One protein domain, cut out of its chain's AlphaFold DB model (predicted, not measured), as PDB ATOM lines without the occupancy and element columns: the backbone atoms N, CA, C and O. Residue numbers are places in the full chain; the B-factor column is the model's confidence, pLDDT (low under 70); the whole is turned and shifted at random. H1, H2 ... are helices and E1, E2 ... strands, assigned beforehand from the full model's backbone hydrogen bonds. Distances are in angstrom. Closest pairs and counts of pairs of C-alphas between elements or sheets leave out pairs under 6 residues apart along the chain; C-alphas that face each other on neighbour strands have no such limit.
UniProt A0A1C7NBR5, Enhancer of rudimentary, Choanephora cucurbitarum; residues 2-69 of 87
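AT A GLANCE: This is residues 2 to 69 of the 87 residues of the protein "Enhancer of rudimentary" of Choanephora cucurbitarum (UniProt A0A1C7NBR5). A two-stranded hairpin, E1 and E2, makes one end of a loose, elongated model; next to it H2 and H3 lie side by side, running opposite ways, and H1 is set crosswise to H2 on one side of that pair. At the other end the turn after H1 sticks out, with residues 14 to 20 standing free. The printed part has 68 residues, with three named helices and two named strands in the order H1, H2, E1, E2, H3; the sheet, E1 - E2, is antiparallel and the class is mixed, helices and strands. The radius of gyration of the C-alphas is 13.8 A, and the C-alphas span 45 by 28 by 18 A.

HOW THE PARTS SIT: Look first at the hairpin of E1, residues 41 to 45, and E2, residues 50 to 54, antiparallel neighbours with 142 degrees between their directions. Here you find N 43 and O 52 at 3.0 A and N 52 and O 43 at 2.8 A, within hydrogen-bond range. A tight link of one residue leads from E2 to H3, residues 56 to 68. The closest C-alphas of E1 and H3 are those of Ser 41 and Ile 59, 7.5 A apart. Moving on, H3 and H2, residues 26 to 35, touch, with the C-alphas of Phe 30 and Lys 60 closest at 6.7 A. Their lines stand at a shallow tilt of 10 degrees, and they run opposite ways. H1, residues 2 to 15, is close to H2 but not clearly touching it: the closest C-alphas, of Tyr 8 and Leu 29, are 7.1 A apart. Their lines are about perpendicular, at 83 degrees. H1 and H3 are near each other, with 5 pairs of C-alphas within 10 A. H1 is apart from E1 and E2, and H2 is apart from E2. In H1, H2 and H3 every O i to N i+4 pair is within hydrogen-bond range.

IN THESE COORDINATES: Find C-alpha 41 at (-11.964, -55.808, 16.180); from there E1 runs 12.3 A to C-alpha 45, and E2 runs 12.5 A from C-alpha 50 to C-alpha 54. H3 covers 18.2 A and ends with C-alpha 68 at (6.316, -46.214, 15.679). H2 covers 14.5 A. H1, the longest helix by residues, begins with C-alpha 2 at (-6.134, -47.520, 8.277) and covers 19.6 A.

THE WHOLE: The two C-alphas farthest apart are those of Asn 18 and Thr 48, at 45.3 A. The printed part runs from residue 2 to residue 69 and has no cut. The ten-residue link from H1 to H2 is short but not tight; the links H2 to E1, E1 to E2 and E2 to H3 are tight, and no link is long. The mean pLDDT of the printed part is 80.6; look for values under 70 at residues 2 to 3, 19 to 22 and 69.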
ATOM      1  N   ASP A   2      -5.590 -48.718   8.919       62.75
ATOM      2  CA  ASP A   2      -6.134 -47.520   8.277       62.75
ATOM      3  C   ASP A   2      -7.637 -47.322   8.505       62.75
ATOM      4  O   ASP A   2      -8.102 -46.195   8.571       62.75
ATOM      5  N   HIS A   3      -8.411 -48.394   8.708       69.88
ATOM      6  CA  HIS A   3      -9.839 -48.263   9.014       69.88
ATOM      7  C   HIS A   3     -10.121 -47.629  10.382       69.88
ATOM      8  O   HIS A   3     -11.073 -46.866  10.495       69.88
ATOM      9  N   ILE A   4      -9.327 -47.911  11.422       72.94
ATOM     10  CA  ILE A   4      -9.559 -47.322  12.754       72.94
ATOM     11  C   ILE A   4      -9.137 -45.849  12.753       72.94
ATOM     12  O   ILE A   4      -9.872 -45.004  13.258       72.94
ATOM     13  N   ALA A   5      -8.000 -45.543  12.122       70.69
ATOM     14  CA  ALA A   5      -7.549 -44.171  11.906       70.69
ATOM     15  C   ALA A   5      -8.558 -43.375  11.055       70.69
ATOM     16  O   ALA A   5      -9.006 -42.313  11.475       70.69
ATOM     17  N   GLY A   6      -9.030 -43.939   9.941       74.81
ATOM     18  CA  GLY A   6     -10.015 -43.302   9.063       74.81
ATOM     19  C   GLY A   6     -11.382 -43.074   9.722       74.81
ATOM     20  O   GLY A   6     -12.026 -42.054   9.477       74.81
ATOM     21  N   LEU A   7     -11.832 -43.974  10.607       78.31
ATOM     22  CA  LEU A   7     -13.043 -43.754  11.410       78.31
ATOM     23  C   LEU A   7     -12.893 -42.547  12.343       78.31
ATOM     24  O   LEU A   7     -13.832 -41.760  12.494       78.31
ATOM     25  N   TYR A   8     -11.718 -42.401  12.954       76.88
ATOM     26  CA  TYR A   8     -11.414 -41.279  13.834       76.88
ATOM     27  C   TYR A   8     -11.276 -39.965  13.053       76.88
ATOM     28  O   TYR A   8     -11.867 -38.961  13.445       76.88
ATOM     29  N   GLU A   9     -10.618 -39.985  11.893       77.00
ATOM     30  CA  GLU A   9     -10.502 -38.837  10.983       77.00
ATOM     31  C   GLU A   9     -11.861 -38.361  10.472       77.00
ATOM     32  O   GLU A   9     -12.146 -37.166  10.492       77.00
ATOM     33  N   MET A  10     -12.748 -39.282  10.087       79.75
ATOM     34  CA  MET A  10     -14.108 -38.932   9.674       79.75
ATOM     35  C   MET A  10     -14.890 -38.267  10.813       79.75
ATOM     36  O   MET A  10     -15.681 -37.351  10.575       79.75
ATOM     37  N   ARG A  11     -14.695 -38.717  12.057       80.75
ATOM     38  CA  ARG A  11     -15.320 -38.086  13.222       80.75
ATOM     39  C   ARG A  11     -14.743 -36.693  13.480       80.75
ATOM     40  O   ARG A  11     -15.511 -35.751  13.646       80.75
ATOM     41  N   LEU A  12     -13.424 -36.557  13.443       78.25
ATOM     42  CA  LEU A  12     -12.726 -35.283  13.596       78.25
ATOM     43  C   LEU A  12     -13.113 -34.264  12.517       78.25
ATOM     44  O   LEU A  12     -13.313 -33.095  12.830       78.25
ATOM     45  N   ALA A  13     -13.278 -34.705  11.269       80.44
ATOM     46  CA  ALA A  13     -13.733 -33.865  10.164       80.44
ATOM     47  C   ALA A  13     -15.182 -33.384  10.354       80.44
ATOM     48  O   ALA A  13     -15.513 -32.258   9.992       80.44
ATOM     49  N   LYS A  14     -16.051 -34.207  10.960       80.56
ATOM     50  CA  LYS A  14     -17.413 -33.787  11.336       80.56
ATOM     51  C   LYS A  14     -17.413 -32.764  12.469       80.56
ATOM     52  O   LYS A  14     -18.244 -31.862  12.459       80.56
ATOM     53  N   GLU A  15     -16.518 -32.919  13.441       79.06
ATOM     54  CA  GLU A  15     -16.385 -31.988  14.568       79.06
ATOM     55  C   GLU A  15     -15.704 -30.672  14.145       79.06
ATOM     56  O   GLU A  15     -16.037 -29.616  14.678       79.06
ATOM     57  N   ASN A  16     -14.826 -30.702  13.134       77.56
ATOM     58  CA  ASN A  16     -14.113 -29.535  12.607       77.56
ATOM     59  C   ASN A  16     -14.265 -29.400  11.078       77.56
ATOM     60  O   ASN A  16     -13.293 -29.586  10.343       77.56
ATOM     61  N   PRO A  17     -15.450 -29.011  10.572       73.56
ATOM     62  CA  PRO A  17     -15.726 -28.960   9.132       73.56
ATOM     63  C   PRO A  17     -14.870 -27.942   8.356       73.56
ATOM     64  O   PRO A  17     -14.753 -28.046   7.139       73.56
ATOM     65  N   ASN A  18     -14.253 -26.975   9.046       73.50
ATOM     66  CA  ASN A  18     -13.376 -25.959   8.449       73.50
ATOM     67  C   ASN A  18     -11.876 -26.283   8.582       73.50
ATOM     68  O   ASN A  18     -11.040 -25.527   8.082       73.50
ATOM     69  N   ALA A  19     -11.507 -27.366   9.272       66.50
ATOM     70  CA  ALA A  19     -10.111 -27.761   9.427       66.50
ATOM     71  C   ALA A  19      -9.694 -28.626   8.231       66.50
ATOM     72  O   ALA A  19     -10.043 -29.799   8.150       66.50
ATOM     73  N   GLY A  20      -8.949 -28.043   7.286       66.94
ATOM     74  CA  GLY A  20      -8.534 -28.743   6.063       66.94
ATOM     75  C   GLY A  20      -7.642 -29.966   6.317       66.94
ATOM     76  O   GLY A  20      -7.790 -30.978   5.641       66.94
ATOM     77  N   GLN A  21      -6.749 -29.898   7.308       65.25
ATOM     78  CA  GLN A  21      -5.914 -31.025   7.724       65.25
ATOM     79  C   GLN A  21      -5.972 -31.151   9.244       65.25
ATOM     80  O   GLN A  21      -5.438 -30.309   9.968       65.25
ATOM     81  N   VAL A  22      -6.647 -32.192   9.730       69.56
ATOM     82  CA  VAL A  22      -6.771 -32.427  11.167       69.56
ATOM     83  C   VAL A  22      -5.551 -33.195  11.656       69.56
ATOM     84  O   VAL A  22      -5.338 -34.346  11.287       69.56
ATOM     85  N   GLN A  23      -4.740 -32.544  12.484       74.19
ATOM     86  CA  GLN A  23      -3.642 -33.192  13.193       74.19
ATOM     87  C   GLN A  23      -4.170 -33.731  14.519       74.19
ATOM     88  O   GLN A  23      -4.795 -32.997  15.283       74.19
ATOM     89  N   TYR A  24      -3.912 -35.004  14.794       76.06
ATOM     90  CA  TYR A  24      -4.264 -35.649  16.054       76.06
ATOM     91  C   TYR A  24      -3.075 -36.442  16.583       76.06
ATOM     92  O   TYR A  24      -2.223 -36.898  15.815       76.06
ATOM     93  N   ARG A  25      -2.998 -36.595  17.907       80.25
ATOM     94  CA  ARG A  25      -1.960 -37.407  18.547       80.25
ATOM     95  C   ARG A  25      -2.471 -38.830  18.746       80.25
ATOM     96  O   ARG A  25      -3.671 -39.058  18.907       80.25
ATOM     97  N   ALA A  26      -1.553 -39.794  18.810       79.75
ATOM     98  CA  ALA A  26      -1.899 -41.183  19.131       79.75
ATOM     99  C   ALA A  26      -2.644 -41.295  20.479       79.75
ATOM    100  O   ALA A  26      -3.552 -42.107  20.631       79.75
ATOM    101  N   GLU A  27      -2.315 -40.420  21.433       82.31
ATOM    102  CA  GLU A  27      -2.970 -40.332  22.742       82.31
ATOM    103  C   GLU A  27      -4.473 -40.014  22.643       82.31
ATOM    104  O   GLU A  27      -5.268 -40.573  23.402       82.31
ATOM    105  N   ASP A  28      -4.877 -39.157  21.700       82.31
ATOM    106  CA  ASP A  28      -6.280 -38.772  21.509       82.31
ATOM    107  C   ASP A  28      -7.094 -39.930  20.920       82.31
ATOM    108  O   ASP A  28      -8.216 -40.203  21.356       82.31
ATOM    109  N   LEU A  29      -6.482 -40.687  20.004       82.75
ATOM    110  CA  LEU A  29      -7.057 -41.916  19.465       82.75
ATOM    111  C   LEU A  29      -7.208 -42.992  20.554       82.75
ATOM    112  O   LEU A  29      -8.244 -43.654  20.632       82.75
ATOM    113  N   PHE A  30      -6.218 -43.153  21.438       83.50
ATOM    114  CA  PHE A  30      -6.313 -44.104  22.552       83.50
ATOM    115  C   PHE A  30      -7.426 -43.741  23.531       83.50
ATOM    116  O   PHE A  30      -8.184 -44.621  23.939       83.50
ATOM    117  N   ARG A  31      -7.589 -42.452  23.849       84.50
ATOM    118  CA  ARG A  31      -8.704 -41.965  24.676       84.50
ATOM    119  C   ARG A  31     -10.058 -42.216  24.018       84.50
ATOM    120  O   ARG A  31     -11.004 -42.612  24.696       84.50
ATOM    121  N   PHE A  32     -10.161 -42.042  22.702       82.94
ATOM    122  CA  PHE A  32     -11.377 -42.386  21.966       82.94
ATOM    123  C   PHE A  32     -11.712 -43.882  22.081       82.94
ATOM    124  O   PHE A  32     -12.860 -44.239  22.340       82.94
ATOM    125  N   ILE A  33     -10.716 -44.761  21.976       83.44
ATOM    126  CA  ILE A  33     -10.917 -46.205  22.159       83.44
ATOM    127  C   ILE A  33     -11.321 -46.522  23.608       83.44
ATOM    128  O   ILE A  33     -12.224 -47.324  23.828       83.44
ATOM    129  N   ASP A  34     -10.711 -45.864  24.596       83.25
ATOM    130  CA  ASP A  34     -11.011 -46.086  26.018       83.25
ATOM    131  C   ASP A  34     -12.379 -45.577  26.469       83.25
ATOM    132  O   ASP A  34     -12.960 -46.134  27.402       83.25
ATOM    133  N   THR A  35     -12.917 -44.544  25.819       85.12
ATOM    134  CA  THR A  35     -14.276 -44.056  26.116       85.12
ATOM    135  C   THR A  35     -15.358 -45.049  25.689       85.12
ATOM    136  O   THR A  35     -16.467 -45.009  26.225       85.12
ATOM    137  N   HIS A  36     -15.050 -45.981  24.781       80.81
ATOM    138  CA  HIS A  36     -15.973 -47.035  24.373       80.81
ATOM    139  C   HIS A  36     -15.817 -48.258  25.285       80.81
ATOM    140  O   HIS A  36     -14.785 -48.928  25.307       80.81
ATOM    141  N   LYS A  37     -16.875 -48.558  26.054       77.25
ATOM    142  CA  LYS A  37     -16.881 -49.637  27.058       77.25
ATOM    143  C   LYS A  37     -16.638 -51.020  26.445       77.25
ATOM    144  O   LYS A  37     -15.975 -51.848  27.062       77.25
ATOM    145  N   GLU A  38     -17.125 -51.235  25.225       76.88
ATOM    146  CA  GLU A  38     -16.891 -52.440  24.435       76.88
ATOM    147  C   GLU A  38     -16.377 -52.031  23.052       76.88
ATOM    148  O   GLU A  38     -17.114 -51.478  22.237       76.88
ATOM    149  N   PHE A  39     -15.089 -52.269  22.803       81.25
ATOM    150  CA  PHE A  39     -14.449 -52.039  21.510       81.25
ATOM    151  C   PHE A  39     -13.681 -53.301  21.127       81.25
ATOM    152  O   PHE A  39     -12.730 -53.688  21.808       81.25
ATOM    153  N   VAL A  40     -14.132 -53.963  20.061       82.88
ATOM    154  CA  VAL A  40     -13.593 -55.245  19.600       82.88
ATOM    155  C   VAL A  40     -13.381 -55.169  18.094       82.88
ATOM    156  O   VAL A  40     -14.225 -54.642  17.369       82.88
ATOM    157  N   SER A  41     -12.260 -55.696  17.608       85.06
ATOM    158  CA  SER A  41     -11.964 -55.808  16.180       85.06
ATOM    159  C   SER A  41     -11.921 -57.274  15.772       85.06
ATOM    160  O   SER A  41     -11.257 -58.083  16.414       85.06
ATOM    161  N   LEU A  42     -12.640 -57.626  14.709       86.31
ATOM    162  CA  LEU A  42     -12.636 -58.970  14.139       86.31
ATOM    163  C   LEU A  42     -11.589 -59.037  13.034       86.31
ATOM    164  O   LEU A  42     -11.705 -58.352  12.017       86.31
ATOM    165  N   ILE A  43     -10.574 -59.871  13.230       86.31
ATOM    166  CA  ILE A  43      -9.457 -59.988  12.295       86.31
ATOM    167  C   ILE A  43      -9.511 -61.341  11.639       86.31
ATOM    168  O   ILE A  43      -9.519 -62.367  12.313       86.31
ATOM    169  N   PHE A  44      -9.540 -61.320  10.315       87.12
ATOM    170  CA  PHE A  44      -9.476 -62.534   9.535       87.12
ATOM    171  C   PHE A  44      -8.104 -63.187   9.704       87.12
ATOM    172  O   PHE A  44      -7.077 -62.563   9.425       87.12
ATOM    173  N   ASP A  45      -8.102 -64.432  10.157       89.25
ATOM    174  CA  ASP A  45      -6.919 -65.270  10.238       89.25
ATOM    175  C   ASP A  45      -6.919 -66.252   9.053       89.25
ATOM    176  O   ASP A  45      -7.726 -67.183   9.032       89.25
ATOM    177  N   PRO A  46      -6.018 -66.085   8.065       88.56
ATOM    178  CA  PRO A  46      -5.952 -66.961   6.897       88.56
ATOM    179  C   PRO A  46      -5.574 -68.406   7.236       88.56
ATOM    180  O   PRO A  46      -5.828 -69.298   6.431       88.56
ATOM    181  N   SER A  47      -4.943 -68.643   8.392       90.75
ATOM    182  CA  SER A  47      -4.515 -69.984   8.801       90.75
ATOM    183  C   SER A  47      -5.676 -70.824   9.321       90.75
ATOM    184  O   SER A  47      -5.743 -72.023   9.059       90.75
ATOM    185  N   THR A  48      -6.617 -70.185  10.014       90.56
ATOM    186  CA  THR A  48      -7.806 -70.835  10.572       90.56
ATOM    187  C   THR A  48      -9.057 -70.590   9.726       90.56
ATOM    188  O   THR A  48     -10.033 -71.315   9.874       90.56
ATOM    189  N   ASN A  49      -9.015 -69.630   8.796       91.31
ATOM    190  CA  ASN A  49     -10.128 -69.183   7.953       91.31
ATOM    191  C   ASN A  49     -11.325 -68.640   8.762       91.31
ATOM    192  O   ASN A  49     -12.471 -68.685   8.314       91.31
ATOM    193  N   PHE A  50     -11.054 -68.121   9.962       91.88
ATOM    194  CA  PHE A  50     -12.045 -67.548  10.870       91.88
ATOM    195  C   PHE A  50     -11.691 -66.111  11.249       91.88
ATOM    196  O   PHE A  50     -10.543 -65.672  11.159       91.88
ATOM    197  N   TYR A  51     -12.701 -65.370  11.701       90.75
ATOM    198  CA  TYR A  51     -12.506 -64.055  12.297       90.75
ATOM    199  C   TYR A  51     -12.239 -64.199  13.791       90.75
ATOM    200  O   TYR A  51     -13.095 -64.663  14.544       90.75
ATOM    201  N   VAL A  52     -11.056 -63.773  14.218       89.56
ATOM    202  CA  VAL A  52     -10.646 -63.794  15.620       89.56
ATOM    203  C   VAL A  52     -10.988 -62.445  16.258       89.56
ATOM    204  O   VAL A  52     -10.525 -61.413  15.757       89.56
ATOM    205  N   PRO A  53     -11.773 -62.415  17.350       90.62
ATOM    206  CA  PRO A  53     -12.022 -61.189  18.090       90.62
ATOM    207  C   PRO A  53     -10.755 -60.739  18.818       90.62
ATOM    208  O   PRO A  53     -10.072 -61.527  19.474       90.62
ATOM    209  N   ARG A  54     -10.442 -59.453  18.694       88.94
ATOM    210  CA  ARG A  54      -9.359 -58.768  19.397       88.94
ATOM    211  C   ARG A  54      -9.927 -57.641  20.227       88.94
ATOM    212  O   ARG A  54     -10.769 -56.877  19.764       88.94
ATOM    213  N   ASP A  55      -9.448 -57.562  21.447       89.50
ATOM    214  CA  ASP A  55      -9.805 -56.568  22.434       89.50
ATOM    215  C   ASP A  55      -9.097 -55.229  22.192       89.50
ATOM    216  O   ASP A  55      -8.215 -55.073  21.341       89.50
ATOM    217  N   LYS A  56      -9.508 -54.229  22.972       85.62
ATOM    218  CA  LYS A  56      -8.969 -52.871  22.901       85.62
ATOM    219  C   LYS A  56      -7.471 -52.787  23.197       85.62
ATOM    220  O   LYS A  56      -6.816 -51.924  22.623       85.62
ATOM    221  N   GLU A  57      -6.924 -53.654  24.052       86.00
ATOM    222  CA  GLU A  57      -5.487 -53.665  24.364       86.00
ATOM    223  C   GLU A  57      -4.676 -54.062  23.132       86.00
ATOM    224  O   GLU A  57      -3.795 -53.315  22.705       86.00
ATOM    225  N   TRP A  58      -5.073 -55.146  22.461       86.69
ATOM    226  CA  TRP A  58      -4.435 -55.577  21.221       86.69
ATOM    227  C   TRP A  58      -4.488 -54.502  20.125       86.69
ATOM    228  O   TRP A  58      -3.535 -54.310  19.367       86.69
ATOM    229  N   ILE A  59      -5.602 -53.773  20.038       84.00
ATOM    230  CA  ILE A  59      -5.776 -52.692  19.061       84.00
ATOM    231  C   ILE A  59      -4.831 -51.521  19.364       84.00
ATOM    232  O   ILE A  59      -4.221 -50.987  18.436       84.00
ATOM    233  N   LYS A  60      -4.663 -51.147  20.639       83.56
ATOM    234  CA  LYS A  60      -3.712 -50.102  21.048       83.56
ATOM    235  C   LYS A  60      -2.278 -50.488  20.713       83.56
ATOM    236  O   LYS A  60      -1.586 -49.689  20.090       83.56
ATOM    237  N   ASP A  61      -1.864 -51.711  21.028       85.06
ATOM    238  CA  ASP A  61      -0.507 -52.188  20.727       85.06
ATOM    239  C   ASP A  61      -0.201 -52.125  19.231       85.06
ATOM    240  O   ASP A  61       0.879 -51.705  18.808       85.06
ATOM    241  N   ARG A  62      -1.176 -52.486  18.395       81.62
ATOM    242  CA  ARG A  62      -1.017 -52.394  16.944       81.62
ATOM    243  C   ARG A  62      -0.973 -50.971  16.423       81.62
ATOM    244  O   ARG A  62      -0.248 -50.720  15.465       81.62
ATOM    245  N   LEU A  63      -1.731 -50.058  17.020       80.38
ATOM    246  CA  LEU A  63      -1.659 -48.640  16.689       80.38
ATOM    247  C   LEU A  63      -0.300 -48.061  17.089       80.38
ATOM    248  O   LEU A  63       0.319 -47.389  16.275       80.38
ATOM    249  N   ILE A  64       0.213 -48.389  18.280       83.62
ATOM    250  CA  ILE A  64       1.567 -48.002  18.707       83.62
ATOM    251  C   ILE A  64       2.599 -48.516  17.704       83.62
ATOM    252  O   ILE A  64       3.437 -47.738  17.250       83.62
ATOM    253  N   ALA A  65       2.517 -49.791  17.314       81.19
ATOM    254  CA  ALA A  65       3.404 -50.361  16.306       81.19
ATOM    255  C   ALA A  65       3.294 -49.616  14.967       81.19
ATOM    256  O   ALA A  65       4.312 -49.301  14.367       81.19
ATOM    257  N   HIS A  66       2.081 -49.274  14.530       77.12
ATOM    258  CA  HIS A  66       1.851 -48.550  13.281       77.12
ATOM    259  C   HIS A  66       2.423 -47.123  13.297       77.12
ATOM    260  O   HIS A  66       3.053 -46.725  12.327       77.12
ATOM    261  N   PHE A  67       2.270 -46.377  14.397       74.38
ATOM    262  CA  PHE A  67       2.833 -45.024  14.535       74.38
ATOM    263  C   PHE A  67       4.344 -45.018  14.795       74.38
ATOM    264  O   PHE A  67       5.025 -44.060  14.440       74.38
ATOM    265  N   SER A  68       4.875 -46.070  15.423       73.69
ATOM    266  CA  SER A  68       6.316 -46.214  15.679       73.69
ATOM    267  C   SER A  68       7.078 -46.681  14.443       73.69
ATOM    268  O   SER A  68       8.300 -46.550  14.378       73.69
ATOM    269  N   GLN A  69       6.374 -47.262  13.473       63.97
ATOM    270  CA  GLN A  69       6.978 -47.770  12.262       63.97
ATOM    271  C   GLN A  69       6.975 -46.666  11.201       63.97
ATOM    272  O   GLN A  69       5.901 -46.214  10.809       63.97
TER     273      GLN A  69